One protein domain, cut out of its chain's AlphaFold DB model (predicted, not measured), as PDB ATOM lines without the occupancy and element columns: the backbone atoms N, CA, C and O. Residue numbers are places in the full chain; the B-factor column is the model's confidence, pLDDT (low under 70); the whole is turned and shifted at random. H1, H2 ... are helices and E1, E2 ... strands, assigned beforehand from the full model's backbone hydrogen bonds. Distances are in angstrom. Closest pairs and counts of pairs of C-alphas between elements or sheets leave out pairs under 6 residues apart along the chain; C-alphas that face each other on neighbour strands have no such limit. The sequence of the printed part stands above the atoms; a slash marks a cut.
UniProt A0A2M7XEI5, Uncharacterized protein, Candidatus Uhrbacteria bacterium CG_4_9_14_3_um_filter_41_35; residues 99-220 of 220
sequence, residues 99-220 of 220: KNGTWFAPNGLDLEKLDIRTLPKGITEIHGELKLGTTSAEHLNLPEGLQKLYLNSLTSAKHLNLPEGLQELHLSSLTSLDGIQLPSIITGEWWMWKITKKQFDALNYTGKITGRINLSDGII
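What this domain is: This is residues 99 to 220 of the 220 residues of an uncharacterized protein of Candidatus Uhrbacteria bacterium CG_4_9_14_3_um_filter_41_35 (UniProt A0A2M7XEI5). With little regular structure, the chain winds in stacked turns, a solenoid with one wall the parallel sheet E2 E4 E5 E6 E7 E8. E1 and E3 pair at the E2 end; H1 lies at the E8 end. Mostly strand, 33 of 122 printed residues in eight named strands and one helix, it is compact, radius of gyration of the C-alphas 14.0 A, spans 44 by 28 by 21 A.

Where its parts are: The sheet holds E2, residues 109 to 111, E4, 129 to 132, E5, 148 to 150, E6, 168 to 170, E7, 189 to 192, and E8, 212 to 215, ending at C-alpha (289.551, 213.347, 272.233). E1, 103 to 105, begins at C-alpha (314.868, 197.781, 255.164); E3 is 123 to 126, H1 197 to 201.

How they stand to each other: N 109 of E2 and O 129 of E4 are within hydrogen-bond range, 2.8 A. H1 only grazes the sheet. E7, H1 and E8 form a strand-helix-strand unit with a right-handed crossover.

The domain as a whole: No printed residue is under pLDDT 70; long links precede E3, E5, E6 and E7.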
ATOM      1  N   LYS A  99     322.294 200.511 253.599       89.94
ATOM      2  CA  LYS A  99     323.702 200.063 253.569       89.94
ATOM      3  C   LYS A  99     324.070 199.149 254.743       89.94
ATOM      4  O   LYS A  99     324.922 198.282 254.592       89.94
ATOM      5  N   ASN A 100     323.424 199.335 255.894       87.06
ATOM      6  CA  ASN A 100     323.585 198.509 257.096       87.06
ATOM      7  C   ASN A 100     322.826 197.165 257.019       87.06
ATOM      8  O   ASN A 100     322.902 196.364 257.945       87.06
ATOM      9  N   GLY A 101     322.091 196.913 255.931       87.75
ATOM     10  CA  GLY A 101     321.345 195.682 255.704       87.75
ATOM     11  C   GLY A 101     319.895 195.682 256.194       87.75
ATOM     12  O   GLY A 101     319.216 194.683 255.953       87.75
ATOM     13  N   THR A 102     319.412 196.758 256.824       92.06
ATOM     14  CA  THR A 102     317.997 196.914 257.197       92.06
ATOM     15  C   THR A 102     317.148 197.357 256.005       92.06
ATOM     16  O   THR A 102     317.666 197.613 254.917       92.06
ATOM     17  N   TRP A 103     315.834 197.419 256.193       94.44
ATOM     18  CA  TRP A 103     314.868 197.781 255.164       94.44
ATOM     19  C   TRP A 103     314.144 199.068 255.529       94.44
ATOM     20  O   TRP A 103     313.844 199.317 256.701       94.44
ATOM     21  N   PHE A 104     313.820 199.850 254.505       94.88
ATOM     22  CA  PHE A 104     312.994 201.039 254.641       94.88
ATOM     23  C   PHE A 104     311.912 201.101 253.568       94.88
ATOM     24  O   PHE A 104     312.109 200.620 252.450       94.88
ATOM     25  N   ALA A 105     310.775 201.697 253.923       96.44
ATOM     26  CA  ALA A 105     309.666 201.957 253.011       96.44
ATOM     27  C   ALA A 105     309.596 203.464 252.696       96.44
ATOM     28  O   ALA A 105     309.101 204.240 253.524       96.44
ATOM     29  N   PRO A 106     310.095 203.915 251.526       93.75
ATOM     30  CA  PRO A 106     310.174 205.339 251.201       93.75
ATOM     31  C   PRO A 106     308.798 205.994 251.010       93.75
ATOM     32  O   PRO A 106     308.651 207.182 251.269       93.75
ATOM     33  N   ASN A 107     307.784 205.232 250.585       94.12
ATOM     34  CA  ASN A 107     306.456 205.760 250.241       94.12
ATOM     35  C   ASN A 107     305.383 205.438 251.296       94.12
ATOM     36  O   ASN A 107     304.191 205.555 251.019       94.12
ATOM     37  N   GLY A 108     305.789 205.017 252.497       94.75
ATOM     38  CA  GLY A 108     304.863 204.479 253.491       94.75
ATOM     39  C   GLY A 108     304.546 203.000 253.270       94.75
ATOM     40  O   GLY A 108     305.078 202.350 252.370       94.75
ATOM     41  N   LEU A 109     303.692 202.465 254.134       95.44
ATOM     42  CA  LEU A 109     303.293 201.068 254.160       95.44
ATOM     43  C   LEU A 109     301.816 200.975 254.558       95.44
ATOM     44  O   LEU A 109     301.456 201.171 255.720       95.44
ATOM     45  N   ASP A 110     300.965 200.685 253.575       94.62
ATOM     46  CA  ASP A 110     299.527 200.515 253.778       94.62
ATOM     47  C   ASP A 110     299.165 199.032 253.859       94.62
ATOM     48  O   ASP A 110     299.216 198.295 252.873       94.62
ATOM     49  N   LEU A 111     298.805 198.607 255.067       94.06
ATOM     50  CA  LEU A 111     298.360 197.261 255.403       94.06
ATOM     51  C   LEU A 111     297.061 197.323 256.225       94.06
ATOM     52  O   LEU A 111     296.780 196.437 257.033       94.06
ATOM     53  N   GLU A 112     296.258 198.379 256.041       91.44
ATOM     54  CA  GLU A 112     295.043 198.629 256.832       91.44
ATOM     55  C   GLU A 112     294.001 197.512 256.680       91.44
ATOM     56  O   GLU A 112     293.242 197.211 257.597       91.44
ATOM     57  N   LYS A 113     293.979 196.860 255.516       90.56
ATOM     58  CA  LYS A 113     293.016 195.797 255.193       90.56
ATOM     59  C   LYS A 113     293.441 194.410 255.680       90.56
ATOM     60  O   LYS A 113     292.747 193.436 255.397       90.56
ATOM     61  N   LEU A 114     294.579 194.309 256.364       89.00
ATOM     62  CA  LEU A 114     295.167 193.048 256.798       89.00
ATOM     63  C   LEU A 114     295.179 192.966 258.331       89.00
ATOM     64  O   LEU A 114     295.570 193.919 259.006       89.00
ATOM     65  N   ASP A 115     294.813 191.806 258.884       82.25
ATOM     66  CA  ASP A 115     294.975 191.514 260.319       82.25
ATOM     67  C   ASP A 115     296.436 191.140 260.616       82.25
ATOM     68  O   ASP A 115     296.790 189.982 260.852       82.25
ATOM     69  N   ILE A 116     297.325 192.129 260.522       83.69
ATOM     70  CA  ILE A 116     298.751 191.930 260.782       83.69
ATOM     71  C   ILE A 116     299.008 191.994 262.279       83.69
ATOM     72  O   ILE A 116     298.714 192.986 262.943       83.69
ATOM     73  N   ARG A 117     299.634 190.942 262.806       79.25
ATOM     74  CA  ARG A 117     300.014 190.860 264.224       79.25
ATOM     75  C   ARG A 117     301.457 191.264 264.498       79.25
ATOM     76  O   ARG A 117     301.791 191.595 265.627       79.25
ATOM     77  N   THR A 118     302.315 191.222 263.481       84.38
ATOM     78  CA  THR A 118     303.753 191.468 263.626       84.38
ATOM     79  C   THR A 118     304.317 192.169 262.401       84.38
ATOM     80  O   THR A 118     304.091 191.718 261.275       84.38
ATOM     81  N   LEU A 119     305.127 193.201 262.626       90.06
ATOM     82  CA  LEU A 119     306.000 193.758 261.598       90.06
ATOM     83  C   LEU A 119     307.391 193.109 261.659       90.06
ATOM     84  O   LEU A 119     307.894 192.835 262.756       90.06
ATOM     85  N   PRO A 120     308.039 192.879 260.506       90.75
ATOM     86  CA  PRO A 120     309.435 192.492 260.457       90.75
ATOM     87  C   PRO A 120     310.319 193.478 261.215       90.75
ATOM     88  O   PRO A 120     310.360 194.658 260.879       90.75
ATOM     89  N   LYS A 121     311.120 192.982 262.168       88.94
ATOM     90  CA  LYS A 121     312.133 193.799 262.868       88.94
ATOM     91  C   LYS A 121     313.190 194.395 261.923       88.94
ATOM     92  O   LYS A 121     313.962 195.252 262.325       88.94
ATOM     93  N   GLY A 122     313.258 193.902 260.686       88.19
ATOM     94  CA  GLY A 122     314.140 194.416 259.648       88.19
ATOM     95  C   GLY A 122     313.672 195.732 259.037       88.19
ATOM     96  O   GLY A 122     314.505 196.410 258.446       88.19
ATOM     97  N   ILE A 123     312.388 196.093 259.171       92.31
ATOM     98  CA  ILE A 123     311.889 197.409 258.763       92.31
ATOM     99  C   ILE A 123     312.262 198.395 259.864       92.31
ATOM    100  O   ILE A 123     311.655 198.393 260.933       92.31
ATOM    101  N   THR A 124     313.262 199.230 259.609       92.00
ATOM    102  CA  THR A 124     313.749 200.204 260.597       92.00
ATOM    103  C   THR A 124     313.331 201.629 260.291       92.00
ATOM    104  O   THR A 124     313.508 202.499 261.135       92.00
ATOM    105  N   GLU A 125     312.788 201.887 259.099       92.94
ATOM    106  CA  GLU A 125     312.395 203.225 258.662       92.94
ATOM    107  C   GLU A 125     311.172 203.175 257.743       92.94
ATOM    108  O   GLU A 125     311.067 202.335 256.846       92.94
ATOM    109  N   ILE A 126     310.254 204.115 257.946       95.31
ATOM    110  CA  ILE A 126     309.097 204.345 257.082       95.31
ATOM    111  C   ILE A 126     308.985 205.859 256.923       95.31
ATOM    112  O   ILE A 126     308.751 206.561 257.902       95.31
ATOM    113  N   HIS A 127     309.195 206.366 255.706       90.88
ATOM    114  CA  HIS A 127     309.222 207.816 255.440       90.88
ATOM    115  C   HIS A 127     307.837 208.388 255.090       90.88
ATOM    116  O   HIS A 127     307.683 209.597 254.944       90.88
ATOM    117  N   GLY A 128     306.819 207.527 254.987       92.88
ATOM    118  CA  GLY A 128     305.423 207.897 254.761       92.88
ATOM    119  C   GLY A 128     304.492 207.423 255.878       92.88
ATOM    120  O   GLY A 128     304.868 207.329 257.043       92.88
ATOM    121  N   GLU A 129     303.252 207.121 255.505       95.81
ATOM    122  CA  GLU A 129     302.215 206.647 256.425       95.81
ATOM    123  C   GLU A 129     302.380 205.153 256.712       95.81
ATOM    124  O   GLU A 129     302.514 204.366 255.778       95.81
ATOM    125  N   LEU A 130     302.324 204.749 257.982       96.75
ATOM    126  CA  LEU A 130     302.126 203.350 258.364       96.75
ATOM    127  C   LEU A 130     300.657 203.134 258.735       96.75
ATOM    128  O   LEU A 130     300.194 203.674 259.741       96.75
ATOM    129  N   LYS A 131     299.934 202.330 257.951       96.19
ATOM    130  CA  LYS A 131     298.534 201.966 258.224       96.19
ATOM    131  C   LYS A 131     298.426 200.479 258.498       96.19
ATOM    132  O   LYS A 131     298.845 199.684 257.662       96.19
ATOM    133  N   LEU A 132     297.866 200.092 259.642       94.31
ATOM    134  CA  LEU A 132     297.711 198.684 260.017       94.31
ATOM    135  C   LEU A 132     296.277 198.381 260.451       94.31
ATOM    136  O   LEU A 132     295.698 199.099 261.266       94.31
ATOM    137  N   GLY A 133     295.744 197.258 259.969       90.38
ATOM    138  CA  GLY A 133     294.424 196.739 260.339       90.38
ATOM    139  C   GLY A 133     294.387 195.969 261.658       90.38
ATOM    140  O   GLY A 133     293.462 195.195 261.888       90.38
ATOM    141  N   THR A 134     295.398 196.133 262.513       89.44
ATOM    142  CA  THR A 134     295.576 195.295 263.699       89.44
ATOM    143  C   THR A 134     294.629 195.666 264.836       89.44
ATOM    144  O   THR A 134     294.330 196.838 265.063       89.44
ATOM    145  N   THR A 135     294.179 194.657 265.584       89.56
ATOM    146  CA  THR A 135     293.337 194.839 266.779       89.56
ATOM    147  C   THR A 135     294.131 194.833 268.089       89.56
ATOM    148  O   THR A 135     293.589 195.256 269.113       89.56
ATOM    149  N   SER A 136     295.409 194.423 268.055       86.69
ATOM    150  CA  SER A 136     296.321 194.336 269.207       86.69
ATOM    151  C   SER A 136     297.733 194.820 268.855       86.69
ATOM    152  O   SER A 136     298.218 194.585 267.753       86.69
ATOM    153  N   ALA A 137     298.418 195.454 269.812       87.19
ATOM    154  CA  ALA A 137     299.775 195.980 269.645       87.19
ATOM    155  C   ALA A 137     300.885 195.103 270.267       87.19
ATOM    156  O   ALA A 137     302.050 195.480 270.211       87.19
ATOM    157  N   GLU A 138     300.561 193.933 270.828       84.88
ATOM    158  CA  GLU A 138     301.470 193.114 271.661       84.88
ATOM    159  C   GLU A 138     302.839 192.789 271.032       84.88
ATOM    160  O   GLU A 138     303.837 192.619 271.732       84.88
ATOM    161  N   HIS A 139     302.908 192.706 269.703       82.69
ATOM    162  CA  HIS A 139     304.135 192.390 268.967       82.69
ATOM    163  C   HIS A 139     304.455 193.422 267.880       82.69
ATOM    164  O   HIS A 139     305.195 193.139 266.927       82.69
ATOM    165  N   LEU A 140     303.883 194.620 268.005       88.69
ATOM    166  CA  LEU A 140     304.068 195.693 267.049       88.69
ATOM    167  C   LEU A 140     305.348 196.471 267.374       88.69
ATOM    168  O   LEU A 140     305.375 197.319 268.258       88.69
ATOM    169  N   ASN A 141     306.415 196.186 266.627       87.62
ATOM    170  CA  ASN A 141     307.660 196.944 266.707       87.62
ATOM    171  C   ASN A 141     307.589 198.115 265.722       87.62
ATOM    172  O   ASN A 141     307.629 197.897 264.509       87.62
ATOM    173  N   LEU A 142     307.443 199.335 266.239       93.31
ATOM    174  CA  LEU A 142     307.392 200.549 265.427       93.31
ATOM    175  C   LEU A 142     308.808 201.095 265.166       93.31
ATOM    176  O   LEU A 142     309.611 201.151 266.097       93.31
ATOM    177  N   PRO A 143     309.125 201.511 263.925       92.38
ATOM    178  CA  PRO A 143     310.370 202.208 263.600       92.38
ATOM    179  C   PRO A 143     310.569 203.498 264.410       92.38
ATOM    180  O   PRO A 143     309.637 204.292 264.520       92.38
ATOM    181  N   GLU A 144     311.786 203.761 264.896       88.44
ATOM    182  CA  GLU A 144     312.097 204.967 265.691       88.44
ATOM    183  C   GLU A 144     311.839 206.280 264.932       88.44
ATOM    184  O   GLU A 144     311.428 207.263 265.533       88.44
ATOM    185  N   GLY A 145     312.048 206.307 263.612       87.00
ATOM    186  CA  GLY A 145     311.840 207.496 262.772       87.00
ATOM    187  C   GLY A 145     310.426 207.653 262.202       87.00
ATOM    188  O   GLY A 145     310.233 208.442 261.276       87.00
ATOM    189  N   LEU A 146     309.451 206.869 262.671       95.94
ATOM    190  CA  LEU A 146     308.093 206.894 262.134       95.94
ATOM    191  C   LEU A 146     307.391 208.220 262.461       95.94
ATOM    192  O   LEU A 146     307.236 208.583 263.622       95.94
ATOM    193  N   GLN A 147     306.895 208.909 261.431       96.62
ATOM    194  CA  GLN A 147     306.221 210.203 261.599       96.62
ATOM    195  C   GLN A 147     304.692 210.117 261.586       96.62
ATOM    196  O   GLN A 147     304.039 210.972 262.183       96.62
ATOM    197  N   LYS A 148     304.115 209.114 260.913       97.94
ATOM    198  CA  LYS A 148     302.667 208.998 260.711       97.94
ATOM    199  C   LYS A 148     302.175 207.572 260.925       97.94
ATOM    200  O   LYS A 148     302.614 206.659 260.223       97.94
ATOM    201  N   LEU A 149     301.237 207.390 261.849       97.62
ATOM    202  CA  LEU A 149     300.727 206.080 262.248       97.62
ATOM    203  C   LEU A 149     299.195 206.047 262.304       97.62
ATOM    204  O   LEU A 149     298.567 206.846 262.995       97.62
ATOM    205  N   TYR A 150     298.599 205.059 261.641       97.31
ATOM    206  CA  TYR A 150     297.157 204.817 261.641       97.31
ATOM    207  C   TYR A 150     296.889 203.385 262.106       97.31
ATOM    208  O   TYR A 150     297.177 202.423 261.391       97.31
ATOM    209  N   LEU A 151     296.316 203.244 263.303       95.38
ATOM    210  CA  LEU A 151     295.862 201.967 263.865       95.38
ATOM    211  C   LEU A 151     294.352 202.048 264.130       95.38
ATOM    212  O   LEU A 151     293.876 201.943 265.262       95.38
ATOM    213  N   ASN A 152     293.580 202.275 263.065       93.12
ATOM    214  CA  ASN A 152     292.144 202.556 263.146       93.12
ATOM    215  C   ASN A 152     291.320 201.412 263.753       93.12
ATOM    216  O   ASN A 152     290.251 201.675 264.307       93.12
ATOM    217  N   SER A 153     291.815 200.175 263.684       92.94
ATOM    218  CA  SER A 153     291.168 198.968 264.222       92.94
ATOM    219  C   SER A 153     291.655 198.568 265.620       92.94
ATOM    220  O   SER A 153     291.119 197.622 266.201       92.94
ATOM    221  N   LEU A 154     292.647 199.267 266.181       94.00
ATOM    222  CA  LEU A 154     293.234 198.907 267.468       94.00
ATOM    223  C   LEU A 154     292.216 199.125 268.589       94.00
ATOM    224  O   LEU A 154     291.716 200.234 268.769       94.00
ATOM    225  N   THR A 155     291.916 198.074 269.352       91.50
ATOM    226  CA  THR A 155     290.953 198.151 270.467       91.50
ATOM    227  C   THR A 155     291.631 198.187 271.835       91.50
ATOM    228  O   THR A 155     291.030 198.665 272.795       91.50
ATOM    229  N   SER A 156     292.895 197.763 271.922       89.56
ATOM    230  CA  SER A 156     293.721 197.827 273.130       89.56
ATOM    231  C   SER A 156     295.118 198.354 272.807       89.56
ATOM    232  O   SER A 156     295.776 197.848 271.901       89.56
ATOM    233  N   ALA A 157     295.582 199.339 273.577       89.25
ATOM    234  CA  ALA A 157     296.919 199.920 273.451       89.25
ATOM    235  C   ALA A 157     297.952 199.241 274.359       89.25
ATOM    236  O   ALA A 157     299.063 199.742 274.520       89.25
ATOM    237  N   LYS A 158     297.608 198.096 274.956       90.75
ATOM    238  CA  LYS A 158     298.529 197.360 275.813       90.75
ATOM    239  C   LYS A 158     299.777 196.982 275.012       90.75
ATOM    240  O   LYS A 158     299.659 196.356 273.960       90.75
ATOM    241  N   HIS A 159     300.951 197.338 275.536       88.44
ATOM    242  CA  HIS A 159     302.254 197.126 274.888       88.44
ATOM    243  C   HIS A 159     302.476 197.949 273.606       88.44
ATOM    244  O   HIS A 159     303.430 197.689 272.875       88.44
ATOM    245  N   LEU A 160     301.626 198.942 273.324       93.75
ATOM    246  CA  LEU A 160     301.869 199.881 272.235       93.75
ATOM    247  C   LEU A 160     302.911 200.910 272.676       93.75
ATOM    248  O   LEU A 160     302.619 201.778 273.501       93.75
ATOM    249  N   ASN A 161     304.092 200.839 272.069       94.75
ATOM    250  CA  ASN A 161     305.179 201.773 272.328       94.75
ATOM    251  C   ASN A 161     305.279 202.764 271.174       94.75
ATOM    252  O   ASN A 161     305.714 202.400 270.082       94.75
ATOM    253  N   LEU A 162     304.834 203.999 271.402       96.25
ATOM    254  CA  LEU A 162     304.847 205.038 270.380       96.25
ATOM    255  C   LEU A 162     306.256 205.648 270.248       96.25
ATOM    256  O   LEU A 162     306.826 206.052 271.264       96.25
ATOM    257  N   PRO A 163     306.823 205.732 269.029       94.94
ATOM    258  CA  PRO A 163     308.138 206.325 268.819       94.94
ATOM    259  C   PRO A 163     308.138 207.840 269.057       94.94
ATOM    260  O   PRO A 163     307.124 208.528 268.906       94.94
ATOM    261  N   GLU A 164     309.314 208.357 269.407       95.56
ATOM    262  CA  GLU A 164     309.570 209.794 269.480       95.56
ATOM    263  C   GLU A 164     309.422 210.444 268.094       95.56
ATOM    264  O   GLU A 164     309.711 209.840 267.064       95.56
ATOM    265  N   GLY A 165     308.985 211.704 268.054       94.25
ATOM    266  CA  GLY A 165     308.904 212.464 266.801       94.25
ATOM    267  C   GLY A 165     307.693 212.168 265.904       94.25
ATOM    268  O   GLY A 165     307.604 212.770 264.828       94.25
ATOM    269  N   LEU A 166     306.739 211.334 266.340       96.88
ATOM    270  CA  LEU A 166     305.435 211.184 265.678       96.88
ATOM    271  C   LEU A 166     304.741 212.544 265.509       96.88
ATOM    272  O   LEU A 166     304.577 213.299 266.466       96.88
ATOM    273  N   GLN A 167     304.307 212.830 264.282       97.62
ATOM    274  CA  GLN A 167     303.568 214.041 263.915       97.62
ATOM    275  C   GLN A 167     302.081 213.766 263.684       97.62
ATOM    276  O   GLN A 167     301.268 214.684 263.769       97.62
ATOM    277  N   GLU A 168     301.721 212.525 263.362       98.19
ATOM    278  CA  GLU A 168     300.344 212.147 263.070       98.19
ATOM    279  C   GLU A 168     300.018 210.776 263.667       98.19
ATOM    280  O   GLU A 168     300.721 209.797 263.399       98.19
ATOM    281  N   LEU A 169     298.948 210.699 264.464       98.06
ATOM    282  CA  LEU A 169     298.494 209.452 265.079       98.06
ATOM    283  C   LEU A 169     296.972 209.326 265.024       98.06
ATOM    284  O   LEU A 169     296.262 210.189 265.534       98.06
ATOM    285  N   HIS A 170     296.468 208.212 264.492       98.12
ATOM    286  CA  HIS A 170     295.036 207.894 264.474       98.12
ATOM    287  C   HIS A 170     294.754 206.572 265.190       98.12
ATOM    288  O   HIS A 170     295.195 205.508 264.749       98.12
ATOM    289  N   LEU A 171     293.993 206.644 266.285       96.75
ATOM    290  CA  LEU A 171     293.590 205.519 267.140       96.75
ATOM    291  C   LEU A 171     292.058 205.482 267.295       96.75
ATOM    292  O   LEU A 171     291.511 205.479 268.397       96.75
ATOM    293  N   SER A 172     291.351 205.474 266.161       93.62
ATOM    294  CA  SER A 172     289.895 205.683 266.066       93.62
ATOM    295  C   SER A 172     289.030 204.666 266.827       93.62
ATOM    296  O   SER A 172     287.942 205.004 267.299       93.62
ATOM    297  N   SER A 173     289.485 203.414 266.957       95.00
ATOM    298  CA  SER A 173     288.739 202.355 267.658       95.00
ATOM    299  C   SER A 173     289.176 202.117 269.098       95.00
ATOM    300  O   SER A 173     288.528 201.323 269.784       95.00
ATOM    301  N   LEU A 174     290.215 202.806 269.569       95.94
ATOM    302  CA  LEU A 174     290.810 202.545 270.869       95.94
ATOM    303  C   LEU A 174     289.880 202.997 271.998       95.94
ATOM    304  O   LEU A 174     289.470 204.152 272.043       95.94
ATOM    305  N   THR A 175     289.558 202.097 272.927       94.25
ATOM    306  CA  THR A 175     288.623 202.380 274.032       94.25
ATOM    307  C   THR A 175     289.302 202.550 275.387       94.25
ATOM    308  O   THR A 175     288.681 203.081 276.307       94.25
ATOM    309  N   SER A 176     290.566 202.138 275.521       92.81
ATOM    310  CA  SER A 176     291.379 202.325 276.725       92.81
ATOM    311  C   SER A 176     292.835 202.634 276.370       92.81
ATOM    312  O   SER A 176     293.368 202.102 275.398       92.81
ATOM    313  N   LEU A 177     293.476 203.468 277.190       94.50
ATOM    314  CA  LEU A 177     294.901 203.800 277.109       94.50
ATOM    315  C   LEU A 177     295.777 202.875 277.972       94.50
ATOM    316  O   LEU A 177     296.982 203.087 278.066       94.50
ATOM    317  N   ASP A 178     295.197 201.870 278.631       93.25
ATOM    318  CA  ASP A 178     295.934 201.019 279.564       93.25
ATOM    319  C   ASP A 178     297.142 200.346 278.893       93.25
ATOM    320  O   ASP A 178     297.011 199.597 277.922       93.25
ATOM    321  N   GLY A 179     298.329 200.593 279.450       91.00
ATOM    322  CA  GLY A 179     299.579 200.000 278.984       91.00
ATOM    323  C   GLY A 179     300.170 200.619 277.714       91.00
ATOM    324  O   GLY A 179     301.108 200.029 277.176       91.00
ATOM    325  N   ILE A 180     299.658 201.767 277.251       95.31
ATOM    326  CA  ILE A 180     300.314 202.562 276.206       95.31
ATOM    327  C   ILE A 180     301.587 203.212 276.761       95.31
ATOM    328  O   ILE A 180     301.596 203.724 277.882       95.31
ATOM    329  N   GLN A 181     302.659 203.225 275.972       95.69
ATOM    330  CA  GLN A 181     303.851 204.020 276.258       95.69
ATOM    331  C   GLN A 181     303.878 205.225 275.317       95.69
ATOM    332  O   GLN A 181     303.967 205.076 274.096       95.69
ATOM    333  N   LEU A 182     303.750 206.417 275.903       96.50
ATOM    334  CA  LEU A 182     303.778 207.694 275.195       96.50
ATOM    335  C   LEU A 182     305.220 208.222 275.080       96.50
ATOM    336  O   LEU A 182     306.002 208.024 276.014       96.50
ATOM    337  N   PRO A 183     305.559 208.947 273.997       96.62
ATOM    338  CA  PRO A 183     306.827 209.655 273.888       96.62
ATOM    339  C   PRO A 183     306.921 210.784 274.922       96.62
ATOM    340  O   PRO A 183     305.914 211.327 275.394       96.62
ATOM    341  N   SER A 184     308.148 211.180 275.252       97.31
ATOM    342  CA  SER A 184     308.438 212.279 276.182       97.31
ATOM    343  C   SER A 184     307.932 213.637 275.684       97.31
ATOM    344  O   SER A 184     307.647 214.530 276.489       97.31
ATOM    345  N   ILE A 185     307.786 213.783 274.363       97.00
ATOM    346  CA  ILE A 185     307.206 214.957 273.717       97.00
ATOM    347  C   ILE A 185     306.125 214.506 272.734       97.00
ATOM    348  O   ILE A 185     306.400 213.799 271.767       97.00
ATOM    349  N   ILE A 186     304.896 214.974 272.945       97.44
ATOM    350  CA  ILE A 186     303.799 214.839 271.985       97.44
ATOM    351  C   ILE A 186     303.717 216.116 271.155       97.44
ATOM    352  O   ILE A 186     303.514 217.218 271.670       97.44
ATOM    353  N   THR A 187     303.850 215.960 269.844       96.62
ATOM    354  CA  THR A 187     303.749 217.034 268.857       96.62
ATOM    355  C   THR A 187     302.795 216.630 267.733       96.62
ATOM    356  O   THR A 187     302.328 215.493 267.683       96.62
ATOM    357  N   GLY A 188     302.499 217.565 266.833       96.94
ATOM    358  CA  GLY A 188     301.633 217.317 265.686       96.94
ATOM    359  C   GLY A 188     300.164 217.151 266.074       96.94
ATOM    360  O   GLY A 188     299.693 217.814 266.995       96.94
ATOM    361  N   GLU A 189     299.435 216.304 265.352       98.25
ATOM    362  CA  GLU A 189     297.983 216.137 265.491       98.25
ATOM    363  C   GLU A 189     297.635 214.666 265.738       98.25
ATOM    364  O   GLU A 189     297.981 213.775 264.956       98.25
ATOM    365  N   TRP A 190     297.004 214.397 266.879       98.19
ATOM    366  CA  TRP A 190     296.637 213.051 267.313       98.19
ATOM    367  C   TRP A 190     295.113 212.954 267.429       98.19
ATOM    368  O   TRP A 190     294.468 213.866 267.947       98.19
ATOM    369  N   TRP A 191     294.524 211.850 266.969       98.25
ATOM    370  CA  TRP A 191     293.081 211.602 267.003       98.25
ATOM    371  C   TRP A 191     292.762 210.298 267.723       98.25
ATOM    372  O   TRP A 191     293.147 209.207 267.297       98.25
ATOM    373  N   MET A 192     292.018 210.421 268.820       96.12
ATOM    374  CA  MET A 192     291.629 209.322 269.702       96.12
ATOM    375  C   MET A 192     290.148 209.478 270.073       96.12
ATOM    376  O   MET A 192     289.785 209.641 271.233       96.12
ATOM    377  N   TRP A 193     289.267 209.455 269.068       93.19
ATOM    378  CA  TRP A 193     287.856 209.870 269.175       93.19
ATOM    379  C   TRP A 193     286.972 209.078 270.141       93.19
ATOM    380  O   TRP A 193     285.834 209.473 270.383       93.19
ATOM    381  N   LYS A 194     287.450 207.956 270.678       96.56
ATOM    382  CA  LYS A 194     286.743 207.167 271.698       96.56
ATOM    383  C   LYS A 194     287.323 207.330 273.101       96.56
ATOM    384  O   LYS A 194     286.715 206.864 274.059       96.56
ATOM    385  N   ILE A 195     288.462 208.003 273.225       97.19
ATOM    386  CA  ILE A 195     289.125 208.279 274.493       97.19
ATOM    387  C   ILE A 195     288.631 209.616 275.027       97.19
ATOM    388  O   ILE A 195     288.566 210.597 274.294       97.19
ATOM    389  N   THR A 196     288.275 209.644 276.306       97.81
ATOM    390  CA  THR A 196     287.876 210.864 277.025       97.81
ATOM    391  C   THR A 196     289.082 211.568 277.636       97.81
ATOM    392  O   THR A 196     290.096 210.935 277.953       97.81
ATOM    393  N   LYS A 197     288.950 212.864 277.922       97.12
ATOM    394  CA  LYS A 197     289.952 213.626 278.673       97.12
ATOM    395  C   LYS A 197     290.248 212.997 280.029       97.12
ATOM    396  O   LYS A 197     291.407 212.865 280.399       97.12
ATOM    397  N   LYS A 198     289.222 212.494 280.723       97.06
ATOM    398  CA  LYS A 198     289.392 211.778 281.997       97.06
ATOM    399  C   LYS A 198     290.313 210.559 281.867       97.06
ATOM    400  O   LYS A 198     291.113 210.308 282.764       97.06
ATOM    401  N   GLN A 199     290.185 209.786 280.788       96.88
ATOM    402  CA  GLN A 199     291.064 208.638 280.541       96.88
ATOM    403  C   GLN A 199     292.494 209.080 280.235       96.88
ATOM    404  O   GLN A 199     293.428 208.442 280.708       96.88
ATOM    405  N   PHE A 200     292.666 210.167 279.480       96.75
ATOM    406  CA  PHE A 200     293.989 210.720 279.209       96.75
ATOM    407  C   PHE A 200     294.658 211.254 280.482       96.75
ATOM    408  O   PHE A 200     295.791 210.887 280.776       96.75
ATOM    409  N   ASP A 201     293.946 212.045 281.287       95.88
ATOM    410  CA  ASP A 201     294.452 212.592 282.552       95.88
ATOM    411  C   ASP A 201     294.859 211.473 283.531       95.88
ATOM    412  O   ASP A 201     295.840 211.607 284.263       95.88
ATOM    413  N   ALA A 202     294.166 210.326 283.501       96.75
ATOM    414  CA  ALA A 202     294.497 209.155 284.316       96.75
ATOM    415  C   ALA A 202     295.853 208.512 283.969       96.75
ATOM    416  O   ALA A 202     296.398 207.776 284.796       96.75
ATOM    417  N   LEU A 203     296.430 208.811 282.798       95.12
ATOM    418  CA  LEU A 203     297.799 208.409 282.470       95.12
ATOM    419  C   LEU A 203     298.849 209.135 283.315       95.12
ATOM    420  O   LEU A 203     299.989 208.680 283.369       95.12
ATOM    421  N   ASN A 204     298.490 210.252 283.960       95.50
ATOM    422  CA  ASN A 204     299.428 211.139 284.652       95.50
ATOM    423  C   ASN A 204     300.619 211.511 283.754       95.50
ATOM    424  O   ASN A 204     301.774 211.442 284.172       95.50
ATOM    425  N   TYR A 205     300.337 211.857 282.494       96.38
ATOM    426  CA  TYR A 205     301.373 212.189 281.525       96.38
ATOM    427  C   TYR A 205     302.189 213.401 281.998       96.38
ATOM    428  O   TYR A 205     301.646 214.480 282.224       96.38
ATOM    429  N   THR A 206     303.500 213.212 282.154       96.50
ATOM    430  CA  THR A 206     304.447 214.237 282.633       96.50
ATOM    431  C   THR A 206     305.295 214.846 281.518       96.50
ATOM    432  O   THR A 206     306.078 215.762 281.770       96.50
ATOM    433  N   GLY A 207     305.160 214.332 280.294       96.38
ATOM    434  CA  GLY A 207     305.878 214.836 279.134       96.38
ATOM    435  C   GLY A 207     305.308 216.154 278.614       96.38
ATOM    436  O   GLY A 207     304.334 216.710 279.130       96.38
ATOM    437  N   LYS A 208     305.937 216.678 277.564       97.62
ATOM    438  CA  LYS A 208     305.550 217.959 276.972       97.62
ATOM    439  C   LYS A 208     304.570 217.736 275.826       97.62
ATOM    440  O   LYS A 208     304.894 217.038 274.876       97.62
ATOM    441  N   ILE A 209     303.424 218.411 275.861       97.50
ATOM    442  CA  ILE A 209     302.507 218.482 274.717       97.50
ATOM    443  C   ILE A 209     302.721 219.828 274.022       97.50
ATOM    444  O   ILE A 209     302.508 220.885 274.613       97.50
ATOM    445  N   THR A 210     303.210 219.796 272.783       96.81
ATOM    446  CA  THR A 210     303.308 220.965 271.888       96.81
ATOM    447  C   THR A 210     302.386 220.864 270.679       96.81
ATOM    448  O   THR A 210     302.295 221.817 269.909       96.81
ATOM    449  N   GLY A 211     301.758 219.704 270.489       95.62
ATOM    450  CA  GLY A 211     300.767 219.445 269.452       95.62
ATOM    451  C   GLY A 211     299.337 219.565 269.965       95.62
ATOM    452  O   GLY A 211     299.077 220.221 270.971       95.62
ATOM    453  N   ARG A 212     298.426 218.895 269.261       97.62
ATOM    454  CA  ARG A 212     297.008 218.796 269.591       97.62
ATOM    455  C   ARG A 212     296.598 217.336 269.732       97.62
ATOM    456  O   ARG A 212     296.874 216.526 268.846       97.62
ATOM    457  N   ILE A 213     295.867 217.019 270.799       97.94
ATOM    458  CA  ILE A 213     295.247 215.700 270.980       97.94
ATOM    459  C   ILE A 213     293.727 215.855 270.938       97.94
ATOM    460  O   ILE A 213     293.126 216.464 271.818       97.94
ATOM    461  N   ASN A 214     293.102 215.295 269.906       98.06
ATOM    462  CA  ASN A 214     291.661 215.317 269.687       98.06
ATOM    463  C   ASN A 214     291.017 214.094 270.358       98.06
ATOM    464  O   ASN A 214     291.206 212.956 269.914       98.06
ATOM    465  N   LEU A 215     290.248 214.341 271.414       97.81
ATOM    466  CA  LEU A 215     289.551 213.347 272.233       97.81
ATOM    467  C   LEU A 215     288.040 213.373 271.952       97.81
ATOM    468  O   LEU A 215     287.543 214.213 271.201       97.81
ATOM    469  N   SER A 216     287.295 212.436 272.537       97.25
ATOM    470  CA  SER A 216     285.840 212.317 272.344       97.25
ATOM    471  C   SER A 216     285.050 213.497 272.919       97.25
ATOM    472  O   SER A 216     283.992 213.851 272.404       97.25
ATOM    473  N   ASP A 217     285.567 214.103 273.985       97.19
ATOM    474  CA  ASP A 217     284.922 215.141 274.790       97.19
ATOM    475  C   ASP A 217     285.749 216.434 274.873       97.19
ATOM    476  O   ASP A 217     285.439 217.324 275.667       97.19
ATOM    477  N   GLY A 218     286.791 216.574 274.046       95.12
ATOM    478  CA  GLY A 218     287.596 217.787 274.023       95.12
ATOM    479  C   GLY A 218     288.904 217.679 273.252       95.12
ATOM    480  O   GLY A 218     289.165 216.728 272.523       95.12
ATOM    481  N   ILE A 219     289.725 218.708 273.429       95.94
ATOM    482  CA  ILE A 219     291.061 218.822 272.856       95.94
ATOM    483  C   ILE A 219     292.034 219.128 274.001       95.94
ATOM    484  O   ILE A 219     291.685 219.897 274.904       95.94
ATOM    485  N   ILE A 220     293.219 218.516 273.964       94.69
ATOM    486  CA  ILE A 220     294.375 218.848 274.814       94.69
ATOM    487  C   ILE A 220     295.403 219.594 273.973       94.69
ATOM    488  O   ILE A 220     295.646 219.147 272.823       94.69
TER     489      ILE A 220